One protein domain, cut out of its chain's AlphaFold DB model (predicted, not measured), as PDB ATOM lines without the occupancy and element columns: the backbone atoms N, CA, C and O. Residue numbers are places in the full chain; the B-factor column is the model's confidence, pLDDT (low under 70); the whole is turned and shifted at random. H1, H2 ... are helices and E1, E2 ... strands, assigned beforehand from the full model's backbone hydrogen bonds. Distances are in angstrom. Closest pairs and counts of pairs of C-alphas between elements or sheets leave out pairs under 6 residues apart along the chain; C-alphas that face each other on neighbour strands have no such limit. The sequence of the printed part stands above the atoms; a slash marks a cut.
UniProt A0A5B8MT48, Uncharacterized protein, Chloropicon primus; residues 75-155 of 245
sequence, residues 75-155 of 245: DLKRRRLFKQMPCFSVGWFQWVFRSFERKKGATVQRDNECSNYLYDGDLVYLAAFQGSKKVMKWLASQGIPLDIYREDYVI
ATOM      1  N   ASP A  75     308.489 153.212 300.676       64.75
ATOM      2  CA  ASP A  75     308.047 153.208 299.272       64.75
ATOM      3  C   ASP A  75     308.266 151.816 298.656       64.75
ATOM      4  O   ASP A  75     309.284 151.542 298.023       64.75
ATOM      5  N   LEU A  76     307.303 150.919 298.881       69.94
ATOM      6  CA  LEU A  76     307.311 149.534 298.388       69.94
ATOM      7  C   LEU A  76     306.668 149.389 296.998       69.94
ATOM      8  O   LEU A  76     306.319 148.284 296.583       69.94
ATOM      9  N   LYS A  77     306.469 150.490 296.257       74.44
ATOM     10  CA  LYS A  77     305.876 150.420 294.915       74.44
ATOM     11  C   LYS A  77     306.748 149.551 294.007       74.44
ATOM     12  O   LYS A  77     307.957 149.766 293.927       74.44
ATOM     13  N   ARG A  78     306.136 148.652 293.224       73.56
ATOM     14  CA  ARG A  78     306.850 147.775 292.268       73.56
ATOM     15  C   ARG A  78     307.868 148.538 291.419       73.56
ATOM     16  O   ARG A  78     309.021 148.143 291.339       73.56
ATOM     17  N   ARG A  79     307.490 149.696 290.860       74.88
ATOM     18  CA  ARG A  79     308.399 150.535 290.051       74.88
ATOM     19  C   ARG A  79     309.684 150.940 290.789       74.88
ATOM     20  O   ARG A  79     310.707 151.120 290.140       74.88
ATOM     21  N   ARG A  80     309.641 151.127 292.111       76.38
ATOM     22  CA  ARG A  80     310.820 151.426 292.940       76.38
ATOM     23  C   ARG A  80     311.648 150.181 293.211       76.38
ATOM     24  O   ARG A  80     312.859 150.258 293.058       76.38
ATOM     25  N   LEU A  81     310.995 149.061 293.530       78.62
ATOM     26  CA  LEU A  81     311.655 147.772 293.767       78.62
ATOM     27  C   LEU A  81     312.545 147.357 292.583       78.62
ATOM     28  O   LEU A  81     313.683 146.962 292.789       78.62
ATOM     29  N   PHE A  82     312.072 147.546 291.346       80.94
ATOM     30  CA  PHE A  82     312.860 147.261 290.134       80.94
ATOM     31  C   PHE A  82     313.977 148.281 289.842       80.94
ATOM     32  O   PHE A  82     314.896 147.975 289.094       80.94
ATOM     33  N   LYS A  83     313.928 149.497 290.404       82.44
ATOM     34  CA  LYS A  83     315.013 150.491 290.252       82.44
ATOM     35  C   LYS A  83     316.137 150.278 291.256       82.44
ATOM     36  O   LYS A  83     317.291 150.567 290.961       82.44
ATOM     37  N   GLN A  84     315.778 149.853 292.459       78.38
ATOM     38  CA  GLN A  84     316.702 149.588 293.543       78.38
ATOM     39  C   GLN A  84     316.160 148.398 294.322       78.38
ATOM     40  O   GLN A  84     315.155 148.518 295.023       78.38
ATOM     41  N   MET A  85     316.827 147.256 294.178       77.81
ATOM     42  CA  MET A  85     316.437 146.045 294.881       77.81
ATOM     43  C   MET A  85     316.673 146.238 296.387       77.81
ATOM     44  O   MET A  85     317.804 146.523 296.792       77.81
ATOM     45  N   PRO A  86     315.631 146.142 297.227       71.88
ATOM     46  CA  PRO A  86     315.803 146.257 298.666       71.88
ATOM     47  C   PRO A  86     316.438 144.989 299.249       71.88
ATOM     48  O   PRO A  86     316.169 143.881 298.790       71.88
ATOM     49  N   CYS A  87     317.217 145.159 300.317       78.50
ATOM     50  CA  CYS A  87     317.783 144.066 301.109       78.50
ATOM     51  C   CYS A  87     317.205 144.110 302.528       78.50
ATOM     52  O   CYS A  87     317.853 144.578 303.464       78.50
ATOM     53  N   PHE A  88     315.971 143.647 302.694       85.38
ATOM     54  CA  PHE A  88     315.313 143.601 303.993       85.38
ATOM     55  C   PHE A  88     315.899 142.505 304.878       85.38
ATOM     56  O   PHE A  88     315.994 141.332 304.491       85.38
ATOM     57  N   SER A  89     316.236 142.876 306.112       85.62
ATOM     58  CA  SER A  89     316.666 141.917 307.124       85.62
ATOM     59  C   SER A  89     315.504 141.027 307.578       85.62
ATOM     60  O   SER A  89     314.338 141.417 307.538       85.62
ATOM     61  N   VAL A  90     315.814 139.838 308.103       87.06
ATOM     62  CA  VAL A  90     314.806 138.978 308.755       87.06
ATOM     63  C   VAL A  90     314.097 139.730 309.890       87.06
ATOM     64  O   VAL A  90     312.895 139.566 310.071       87.06
ATOM     65  N   GLY A  91     314.828 140.582 310.617       83.94
ATOM     66  CA  GLY A  91     314.272 141.415 311.683       83.94
ATOM     67  C   GLY A  91     313.217 142.396 311.171       83.94
ATOM     68  O   GLY A  91     312.185 142.554 311.813       83.94
ATOM     69  N   TRP A  92     313.419 142.977 309.984       86.25
ATOM     70  CA  TRP A  92     312.416 143.832 309.346       86.25
ATOM     71  C   TRP A  92     311.132 143.054 309.051       86.25
ATOM     72  O   TRP A  92     310.055 143.488 309.449       86.25
ATOM     73  N   PHE A  93     311.233 141.861 308.451       89.00
ATOM     74  CA  PHE A  93     310.060 141.014 308.196       89.00
ATOM     75  C   PHE A  93     309.333 140.626 309.483       89.00
ATOM     76  O   PHE A  93     308.108 140.696 309.542       89.00
ATOM     77  N   GLN A  94     310.076 140.246 310.525       89.56
ATOM     78  CA  GLN A  94     309.511 139.909 311.833       89.56
ATOM     79  C   GLN A  94     308.799 141.097 312.475       89.56
ATOM     80  O   GLN A  94     307.724 140.929 313.048       89.56
ATOM     81  N   TRP A  95     309.388 142.288 312.380       85.62
ATOM     82  CA  TRP A  95     308.792 143.514 312.886       85.62
ATOM     83  C   TRP A  95     307.514 143.858 312.113       85.62
ATOM     84  O   TRP A  95     306.457 143.964 312.726       85.62
ATOM     85  N   VAL A  96     307.562 143.903 310.776       85.06
ATOM     86  CA  VAL A  96     306.382 144.185 309.939       85.06
ATOM     87  C   VAL A  96     305.254 143.194 310.220       85.06
ATOM     88  O   VAL A  96     304.114 143.597 310.436       85.06
ATOM     89  N   PHE A  97     305.574 141.901 310.282       87.94
ATOM     90  CA  PHE A  97     304.604 140.841 310.547       87.94
ATOM     91  C   PHE A  97     303.890 140.994 311.898       87.94
ATOM     92  O   PHE A  97     302.727 140.610 312.016       87.94
ATOM     93  N   ARG A  98     304.584 141.521 312.917       86.38
ATOM     94  CA  ARG A  98     304.046 141.734 314.273       86.38
ATOM     95  C   ARG A  98     303.343 143.079 314.435       86.38
ATOM     96  O   ARG A  98     302.474 143.197 315.292       86.38
ATOM     97  N   SER A  99     303.758 144.090 313.676       82.19
ATOM     98  CA  SER A  99     303.337 145.478 313.874       82.19
ATOM     99  C   SER A  99     302.178 145.917 312.983       82.19
ATOM    100  O   SER A  99     301.475 146.849 313.360       82.19
ATOM    101  N   PHE A 100     301.965 145.280 311.828       80.38
ATOM    102  CA  PHE A 100     300.899 145.659 310.897       80.38
ATOM    103  C   PHE A 100     299.732 144.678 310.925       80.38
ATOM    104  O   PHE A 100     299.914 143.468 311.060       80.38
ATOM    105  N   GLU A 101     298.524 145.208 310.726       81.94
ATOM    106  CA  GLU A 101     297.347 144.391 310.449       81.94
ATOM    107  C   GLU A 101     297.537 143.661 309.110       81.94
ATOM    108  O   GLU A 101     297.905 144.275 308.101       81.94
ATOM    109  N   ARG A 102     297.308 142.342 309.103       86.75
ATOM    110  CA  ARG A 102     297.532 141.492 307.930       86.75
ATOM    111  C   ARG A 102     296.244 140.921 307.366       86.75
ATOM    112  O   ARG A 102     295.378 140.464 308.111       86.75
ATOM    113  N   LYS A 103     296.169 140.865 306.036       84.56
ATOM    114  CA  LYS A 103     295.127 140.142 305.301       84.56
ATOM    115  C   LYS A 103     295.711 138.933 304.579       84.56
ATOM    116  O   LYS A 103     296.774 139.009 303.967       84.56
ATOM    117  N   LYS A 104     294.975 137.823 304.629       85.06
ATOM    118  CA  LYS A 104     295.328 136.597 303.907       85.06
ATOM    119  C   LYS A 104     295.203 136.802 302.395       85.06
ATOM    120  O   LYS A 104     294.345 137.557 301.943       85.06
ATOM    121  N   GLY A 105     296.022 136.078 301.636       82.31
ATOM    122  CA  GLY A 105     296.011 136.095 300.171       82.31
ATOM    123  C   GLY A 105     296.899 137.184 299.567       82.31
ATOM    124  O   GLY A 105     297.809 137.697 300.222       82.31
ATOM    125  N   ALA A 106     296.655 137.514 298.299       76.00
ATOM    126  CA  ALA A 106     297.385 138.545 297.570       76.00
ATOM    127  C   ALA A 106     296.576 139.839 297.427       76.00
ATOM    128  O   ALA A 106     295.347 139.835 297.427       76.00
ATOM    129  N   THR A 107     297.286 140.958 297.266       70.88
ATOM    130  CA  THR A 107     296.660 142.253 296.992       70.88
ATOM    131  C   THR A 107     295.957 142.262 295.628       70.88
ATOM    132  O   THR A 107     296.558 141.917 294.602       70.88
ATOM    133  N   VAL A 108     294.697 142.703 295.635       59.75
ATOM    134  CA  VAL A 108     293.934 143.088 294.444       59.75
ATOM    135  C   VAL A 108     294.412 144.482 294.050       59.75
ATOM    136  O   VAL A 108     294.367 145.416 294.847       59.75
ATOM    137  N   GLN A 109     294.982 144.567 292.856       54.81
ATOM    138  CA  GLN A 109     295.691 145.697 292.258       54.81
ATOM    139  C   GLN A 109     295.297 147.092 292.798       54.81
ATOM    140  O   GLN A 109     294.188 147.572 292.583       54.81
ATOM    141  N   ARG A 110     296.242 147.798 293.435       52.03
ATOM    142  CA  ARG A 110     296.164 149.254 293.655       52.03
ATOM    143  C   ARG A 110     297.514 149.897 293.375       52.03
ATOM    144  O   ARG A 110     298.259 150.249 294.288       52.03
ATOM    145  N   ASP A 111     297.831 150.090 292.100       49.09
ATOM    146  CA  ASP A 111     298.897 151.011 291.696       49.09
ATOM    147  C   ASP A 111     298.438 152.458 291.976       49.09
ATOM    148  O   ASP A 111     298.156 153.188 291.036       49.09
ATOM    149  N   ASN A 112     298.272 152.850 293.255       50.47
ATOM    150  CA  ASN A 112     298.402 154.225 293.791       50.47
ATOM    151  C   ASN A 112     297.781 154.476 295.176       50.47
ATOM    152  O   ASN A 112     298.051 155.538 295.738       50.47
ATOM    153  N   GLU A 113     297.020 153.552 295.763       51.91
ATOM    154  CA  GLU A 113     296.422 153.785 297.085       51.91
ATOM    155  C   GLU A 113     297.248 153.144 298.203       51.91
ATOM    156  O   GLU A 113     297.537 151.948 298.183       51.91
ATOM    157  N   CYS A 114     297.626 153.948 299.196       52.66
ATOM    158  CA  CYS A 114     298.212 153.440 300.431       52.66
ATOM    159  C   CYS A 114     297.120 152.748 301.254       52.66
ATOM    160  O   CYS A 114     296.138 153.384 301.634       52.66
ATOM    161  N   SER A 115     297.303 151.461 301.542       59.34
ATOM    162  CA  SER A 115     296.466 150.714 302.479       59.34
ATOM    163  C   SER A 115     297.090 150.717 303.877       59.34
ATOM    164  O   SER A 115     298.313 150.732 304.010       59.34
ATOM    165  N   ASN A 116     296.255 150.657 304.916       64.62
ATOM    166  CA  ASN A 116     296.701 150.526 306.307       64.62
ATOM    167  C   ASN A 116     296.984 149.067 306.715       64.62
ATOM    168  O   ASN A 116     297.414 148.822 307.838       64.62
ATOM    169  N   TYR A 117     296.738 148.104 305.824       71.88
ATOM    170  CA  TYR A 117     296.980 146.678 306.044       71.88
ATOM    171  C   TYR A 117     297.915 146.108 304.977       71.88
ATOM    172  O   TYR A 117     297.948 146.594 303.844       71.88
ATOM    173  N   LEU A 118     298.638 145.049 305.342       78.50
ATOM    174  CA  LEU A 118     299.577 144.337 304.478       78.50
ATOM    175  C   LEU A 118     299.019 142.964 304.089       78.50
ATOM    176  O   LEU A 118     298.445 142.276 304.932       78.50
ATOM    177  N   TYR A 119     299.196 142.536 302.840       85.94
ATOM    178  CA  TYR A 119     298.831 141.176 302.451       85.94
ATOM    179  C   TYR A 119     299.968 140.193 302.719       85.94
ATOM    180  O   TYR A 119     301.146 140.520 302.570       85.94
ATOM    181  N   ASP A 120     299.617 138.948 303.030       89.06
ATOM    182  CA  ASP A 120     300.588 137.852 303.116       89.06
ATOM    183  C   ASP A 120     301.383 137.704 301.809       89.06
ATOM    184  O   ASP A 120     302.605 137.537 301.826       89.06
ATOM    185  N   GLY A 121     300.708 137.886 300.669       88.38
ATOM    186  CA  GLY A 121     301.343 137.929 299.357       88.38
ATOM    187  C   GLY A 121     302.371 139.055 299.205       88.38
ATOM    188  O   GLY A 121     303.353 138.865 298.497       88.38
ATOM    189  N   ASP A 122     302.219 140.198 299.880       86.75
ATOM    190  CA  ASP A 122     303.206 141.285 299.802       86.75
ATOM    191  C   ASP A 122     304.512 140.893 300.509       86.75
ATOM    192  O   ASP A 122     305.601 141.123 299.982       86.75
ATOM    193  N   LEU A 123     304.419 140.232 301.669       90.06
ATOM    194  CA  LEU A 123     305.589 139.718 302.390       90.06
ATOM    195  C   LEU A 123     306.301 138.623 301.594       90.06
ATOM    196  O   LEU A 123     307.528 138.646 301.479       90.06
ATOM    197  N   VAL A 124     305.538 137.688 301.023       92.62
ATOM    198  CA  VAL A 124     306.088 136.622 300.174       92.62
ATOM    199  C   VAL A 124     306.743 137.211 298.925       92.62
ATOM    200  O   VAL A 124     307.858 136.811 298.591       92.62
ATOM    201  N   TYR A 125     306.110 138.201 298.286       91.31
ATOM    202  CA  TYR A 125     306.675 138.909 297.139       91.31
ATOM    203  C   TYR A 125     308.024 139.529 297.495       91.31
ATOM    204  O   TYR A 125     309.012 139.259 296.826       91.31
ATOM    205  N   LEU A 126     308.100 140.321 298.566       90.75
ATOM    206  CA  LEU A 126     309.350 140.974 298.960       90.75
ATOM    207  C   LEU A 126     310.445 139.959 299.300       90.75
ATOM    208  O   LEU A 126     311.585 140.128 298.876       90.75
ATOM    209  N   ALA A 127     310.104 138.895 300.033       94.31
ATOM    210  CA  ALA A 127     311.053 137.859 300.429       94.31
ATOM    211  C   ALA A 127     311.636 137.108 299.223       94.31
ATOM    212  O   ALA A 127     312.844 136.871 299.181       94.31
ATOM    213  N   ALA A 128     310.789 136.760 298.252       94.75
ATOM    214  CA  ALA A 128     311.196 136.081 297.029       94.75
ATOM    215  C   ALA A 128     311.937 137.017 296.063       94.75
ATOM    216  O   ALA A 128     312.942 136.613 295.487       94.75
ATOM    217  N   PHE A 129     311.500 138.275 295.946       93.31
ATOM    218  CA  PHE A 129     312.122 139.288 295.089       93.31
ATOM    219  C   PHE A 129     313.559 139.605 295.501       93.31
ATOM    220  O   PHE A 129     314.390 139.828 294.639       93.31
ATOM    221  N   GLN A 130     313.875 139.577 296.799       92.44
ATOM    222  CA  GLN A 130     315.258 139.719 297.278       92.44
ATOM    223  C   GLN A 130     316.019 138.383 297.398       92.44
ATOM    224  O   GLN A 130     317.129 138.336 297.930       92.44
ATOM    225  N   GLY A 131     315.374 137.271 297.038       94.31
ATOM    226  CA  GLY A 131     315.980 135.942 297.024       94.31
ATOM    227  C   GLY A 131     316.172 135.282 298.392       94.31
ATOM    228  O   GLY A 131     316.959 134.347 298.547       94.31
ATOM    229  N   SER A 132     315.474 135.740 299.432       94.25
ATOM    230  CA  SER A 132     315.713 135.273 300.801       94.25
ATOM    231  C   SER A 132     314.914 134.018 301.147       94.25
ATOM    232  O   SER A 132     313.886 134.074 301.830       94.25
ATOM    233  N   LYS A 133     315.449 132.843 300.786       94.56
ATOM    234  CA  LYS A 133     314.893 131.534 301.204       94.56
ATOM    235  C   LYS A 133     314.705 131.427 302.717       94.56
ATOM    236  O   LYS A 133     313.767 130.782 303.180       94.56
ATOM    237  N   LYS A 134     315.578 132.066 303.502       94.88
ATOM    238  CA  LYS A 134     315.473 132.106 304.968       94.88
ATOM    239  C   LYS A 134     314.176 132.780 305.417       94.88
ATOM    240  O   LYS A 134     313.472 132.223 306.256       94.88
ATOM    241  N   VAL A 135     313.859 133.947 304.856       95.31
ATOM    242  CA  VAL A 135     312.617 134.663 305.171       95.31
ATOM    243  C   VAL A 135     311.413 133.881 304.661       95.31
ATOM    244  O   VAL A 135     310.455 133.730 305.405       95.31
ATOM    245  N   MET A 136     311.468 133.322 303.450       95.25
ATOM    246  CA  MET A 136     310.353 132.538 302.902       95.25
ATOM    247  C   MET A 136     310.028 131.309 303.761       95.25
ATOM    248  O   MET A 136     308.869 131.085 304.097       95.25
ATOM    249  N   LYS A 137     311.042 130.551 304.204       95.44
ATOM    250  CA  LYS A 137     310.858 129.436 305.151       95.44
ATOM    251  C   LYS A 137     310.283 129.903 306.486       95.44
ATOM    252  O   LYS A 137     309.438 129.227 307.066       95.44
ATOM    253  N   TRP A 138     310.732 131.059 306.973       96.44
ATOM    254  CA  TRP A 138     310.176 131.647 308.185       96.44
ATOM    255  C   TRP A 138     308.702 132.035 307.996       96.44
ATOM    256  O   TRP A 138     307.888 131.623 308.814       96.44
ATOM    257  N   LEU A 139     308.323 132.717 306.911       94.88
ATOM    258  CA  LEU A 139     306.924 133.051 306.599       94.88
ATOM    259  C   LEU A 139     306.050 131.789 306.521       94.88
ATOM    260  O   LEU A 139     304.998 131.739 307.156       94.88
ATOM    261  N   ALA A 140     306.536 130.737 305.855       93.75
ATOM    262  CA  ALA A 140     305.866 129.437 305.805       93.75
ATOM    263  C   ALA A 140     305.646 128.835 307.204       93.75
ATOM    264  O   ALA A 140     304.552 128.365 307.507       93.75
ATOM    265  N   SER A 141     306.636 128.932 308.103       95.06
ATOM    266  CA  SER A 141     306.490 128.485 309.501       95.06
ATOM    267  C   SER A 141     305.449 129.278 310.301       95.06
ATOM    268  O   SER A 141     304.942 128.783 311.301       95.06
ATOM    269  N   GLN A 142     305.122 130.501 309.871       94.06
ATOM    270  CA  GLN A 142     304.064 131.318 310.468       94.06
ATOM    271  C   GLN A 142     302.673 131.022 309.871       94.06
ATOM    272  O   GLN A 142     301.707 131.711 310.199       94.06
ATOM    273  N   GLY A 143     302.566 130.020 308.990       90.81
ATOM    274  CA  GLY A 143     301.322 129.631 308.326       90.81
ATOM    275  C   GLY A 143     300.992 130.443 307.073       90.81
ATOM    276  O   GLY A 143     299.845 130.414 306.632       90.81
ATOM    277  N   ILE A 144     301.961 131.175 306.506       91.31
ATOM    278  CA  ILE A 144     301.785 131.870 305.226       91.31
ATOM    279  C   ILE A 144     302.166 130.920 304.077       91.31
ATOM    280  O   ILE A 144     303.340 130.557 303.977       91.31
ATOM    281  N   PRO A 145     301.227 130.531 303.196       90.25
ATOM    282  CA  PRO A 145     301.549 129.711 302.030       90.25
ATOM    283  C   PRO A 145     302.510 130.435 301.074       90.25
ATOM    284  O   PRO A 145     302.525 131.664 301.003       90.25
ATOM    285  N   LEU A 146     303.330 129.681 300.340       88.06
ATOM    286  CA  LEU A 146     304.237 130.238 299.321       88.06
ATOM    287  C   LEU A 146     303.597 130.253 297.927       88.06
ATOM    288  O   LEU A 146     303.952 131.085 297.095       88.06
ATOM    289  N   ASP A 147     302.614 129.387 297.708       86.38
ATOM    290  CA  ASP A 147     301.770 129.255 296.523       86.38
ATOM    291  C   ASP A 147     300.575 130.224 296.564       86.38
ATOM    292  O   ASP A 147     299.448 129.886 296.220       86.38
ATOM    293  N   ILE A 148     300.797 131.462 297.018       85.31
ATOM    294  CA  ILE A 148     299.734 132.471 297.023       85.31
ATOM    295  C   ILE A 148     299.457 132.909 295.586       85.31
ATOM    296  O   ILE A 148     300.321 133.506 294.938       85.31
ATOM    297  N   TYR A 149     298.224 132.681 295.143       82.94
ATOM    298  CA  TYR A 149     297.707 133.132 293.856       82.94
ATOM    299  C   TYR A 149     297.207 134.582 293.925       82.94
ATOM    300  O   TYR A 149     296.601 135.008 294.915       82.94
ATOM    301  N   ARG A 150     297.434 135.346 292.852       77.31
ATOM    302  CA  ARG A 150     296.617 136.528 292.517       77.31
ATOM    303  C   ARG A 150     295.423 136.125 291.658       77.31
ATOM    304  O   ARG A 150     295.389 135.013 291.150       77.31
ATOM    305  N   GLU A 151     294.471 137.044 291.493       62.97
ATOM    306  CA  GLU A 151     293.236 136.855 290.710       62.97
ATOM    307  C   GLU A 151     293.476 136.281 289.300       62.97
ATOM    308  O   GLU A 151     292.651 135.517 288.813       62.97
ATOM    309  N   ASP A 152     294.643 136.539 288.704       62.88
ATOM    310  CA  ASP A 152     295.049 136.010 287.395       62.88
ATOM    311  C   ASP A 152     295.711 134.607 287.455       62.88
ATOM    312  O   ASP A 152     296.411 134.220 286.528       62.88
ATOM    313  N   TYR A 153     295.545 133.848 288.551       60.47
ATOM    314  CA  TYR A 153     296.207 132.550 288.830       60.47
ATOM    315  C   TYR A 153     297.742 132.594 288.900       60.47
ATOM    316  O   TYR A 153     298.419 131.569 288.882       60.47
ATOM    317  N   VAL A 154     298.297 133.788 289.077       71.94
ATOM    318  CA  VAL A 154     299.741 134.015 289.142       71.94
ATOM    319  C   VAL A 154     300.274 133.704 290.539       71.94
ATOM    320  O   VAL A 154     299.825 134.313 291.518       71.94
ATOM    321  N   ILE A 155     301.286 132.836 290.644       78.81
ATOM    322  CA  ILE A 155     301.970 132.575 291.918       78.81
ATOM    323  C   ILE A 155     302.898 133.744 292.252       78.81
ATOM    324  O   ILE A 155     303.877 134.046 291.568       78.81
TER     325      ILE A 155
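Overview. This is residues 75 to 155 of the 245 residues of an uncharacterized protein of Chloropicon primus (UniProt A0A5B8MT48). A very short two-strand ribbon, E1 beside E2, sits at one end of three helices, H2, H3 and H4, whose centres make a loose triangle; H3 and H4 fold back on each other as a hairpin, and H2 runs alongside more loosely. H1, a single short turn, lies away from these helices, and two long stretches without named elements, residues 104 to 116 and 142 to 155, make much of the rest. You have 81 residues printed, in the order H1 H2 E1 E2 H3 H4, with the sheet order E1, E2, parallel. The class is mostly helix, though under half of the residues, 39, are in named elements. The whole is compact, with a radius of gyration of the C-alphas of 12.1 A and spans of 29 by 26 by 24 A.

Arrangement. Begin at the sheet: E1, residues 101 to 103, and E2, residues 117 to 119, are parallel neighbours at 38 degrees, with N 103 and O 118 within hydrogen-bond range at 2.9 A and N 118 and O 101 at 3.0 A. A tight link leads from E2 into H3, residues 120 to 129. H3 and H4, residues 133 to 141, form a helical hairpin: they touch, closest at the C-alphas of Ala 127 and Met 136, 5.9 A apart, at a shallow tilt of 19 degrees, opposite ways. H2, residues 90 to 99, is close to H3 but not clearly touching, its closest C-alphas being those of Phe 93 and Leu 123, 7.4 A apart; the tilt is shallow, 14 degrees, opposite ways. H2 and H4 only just touch, with 3 pairs of C-alphas within 8 A, and only at their ends; the closest C-alphas, those of Val 90 and Val 135, are 6.0 A apart. H1, residues 78 to 81, is apart from H2, H3, H4, E1 and E2. Every O i to N i+4 pair is within hydrogen-bond range in H2, H3 and H4; H1 is too short for one.

Along the chain. Find C-alpha 101 at (297.347, 144.391, 310.449), where E1 begins; E1 spans 7.0 A and E2 6.8 A. From C-alpha 120 at (300.588, 137.852, 303.116), H3 runs 14.1 A, as long as H2. H4 runs 12.2 A to C-alpha 141 at (306.490, 128.485, 309.501), and H1 covers 5.0 A.

Size, cuts and confidence. Look at Gly 91 and Asp 152: their C-alphas, 31.4 A apart, are the farthest apart. The printed part has no cut, and the link E1 to E2, 13 residues, is long. Confidence is under 70 at residues 75 to 76, 108 to 116 and 151 to 153; the mean pLDDT of the printed part is 81.1.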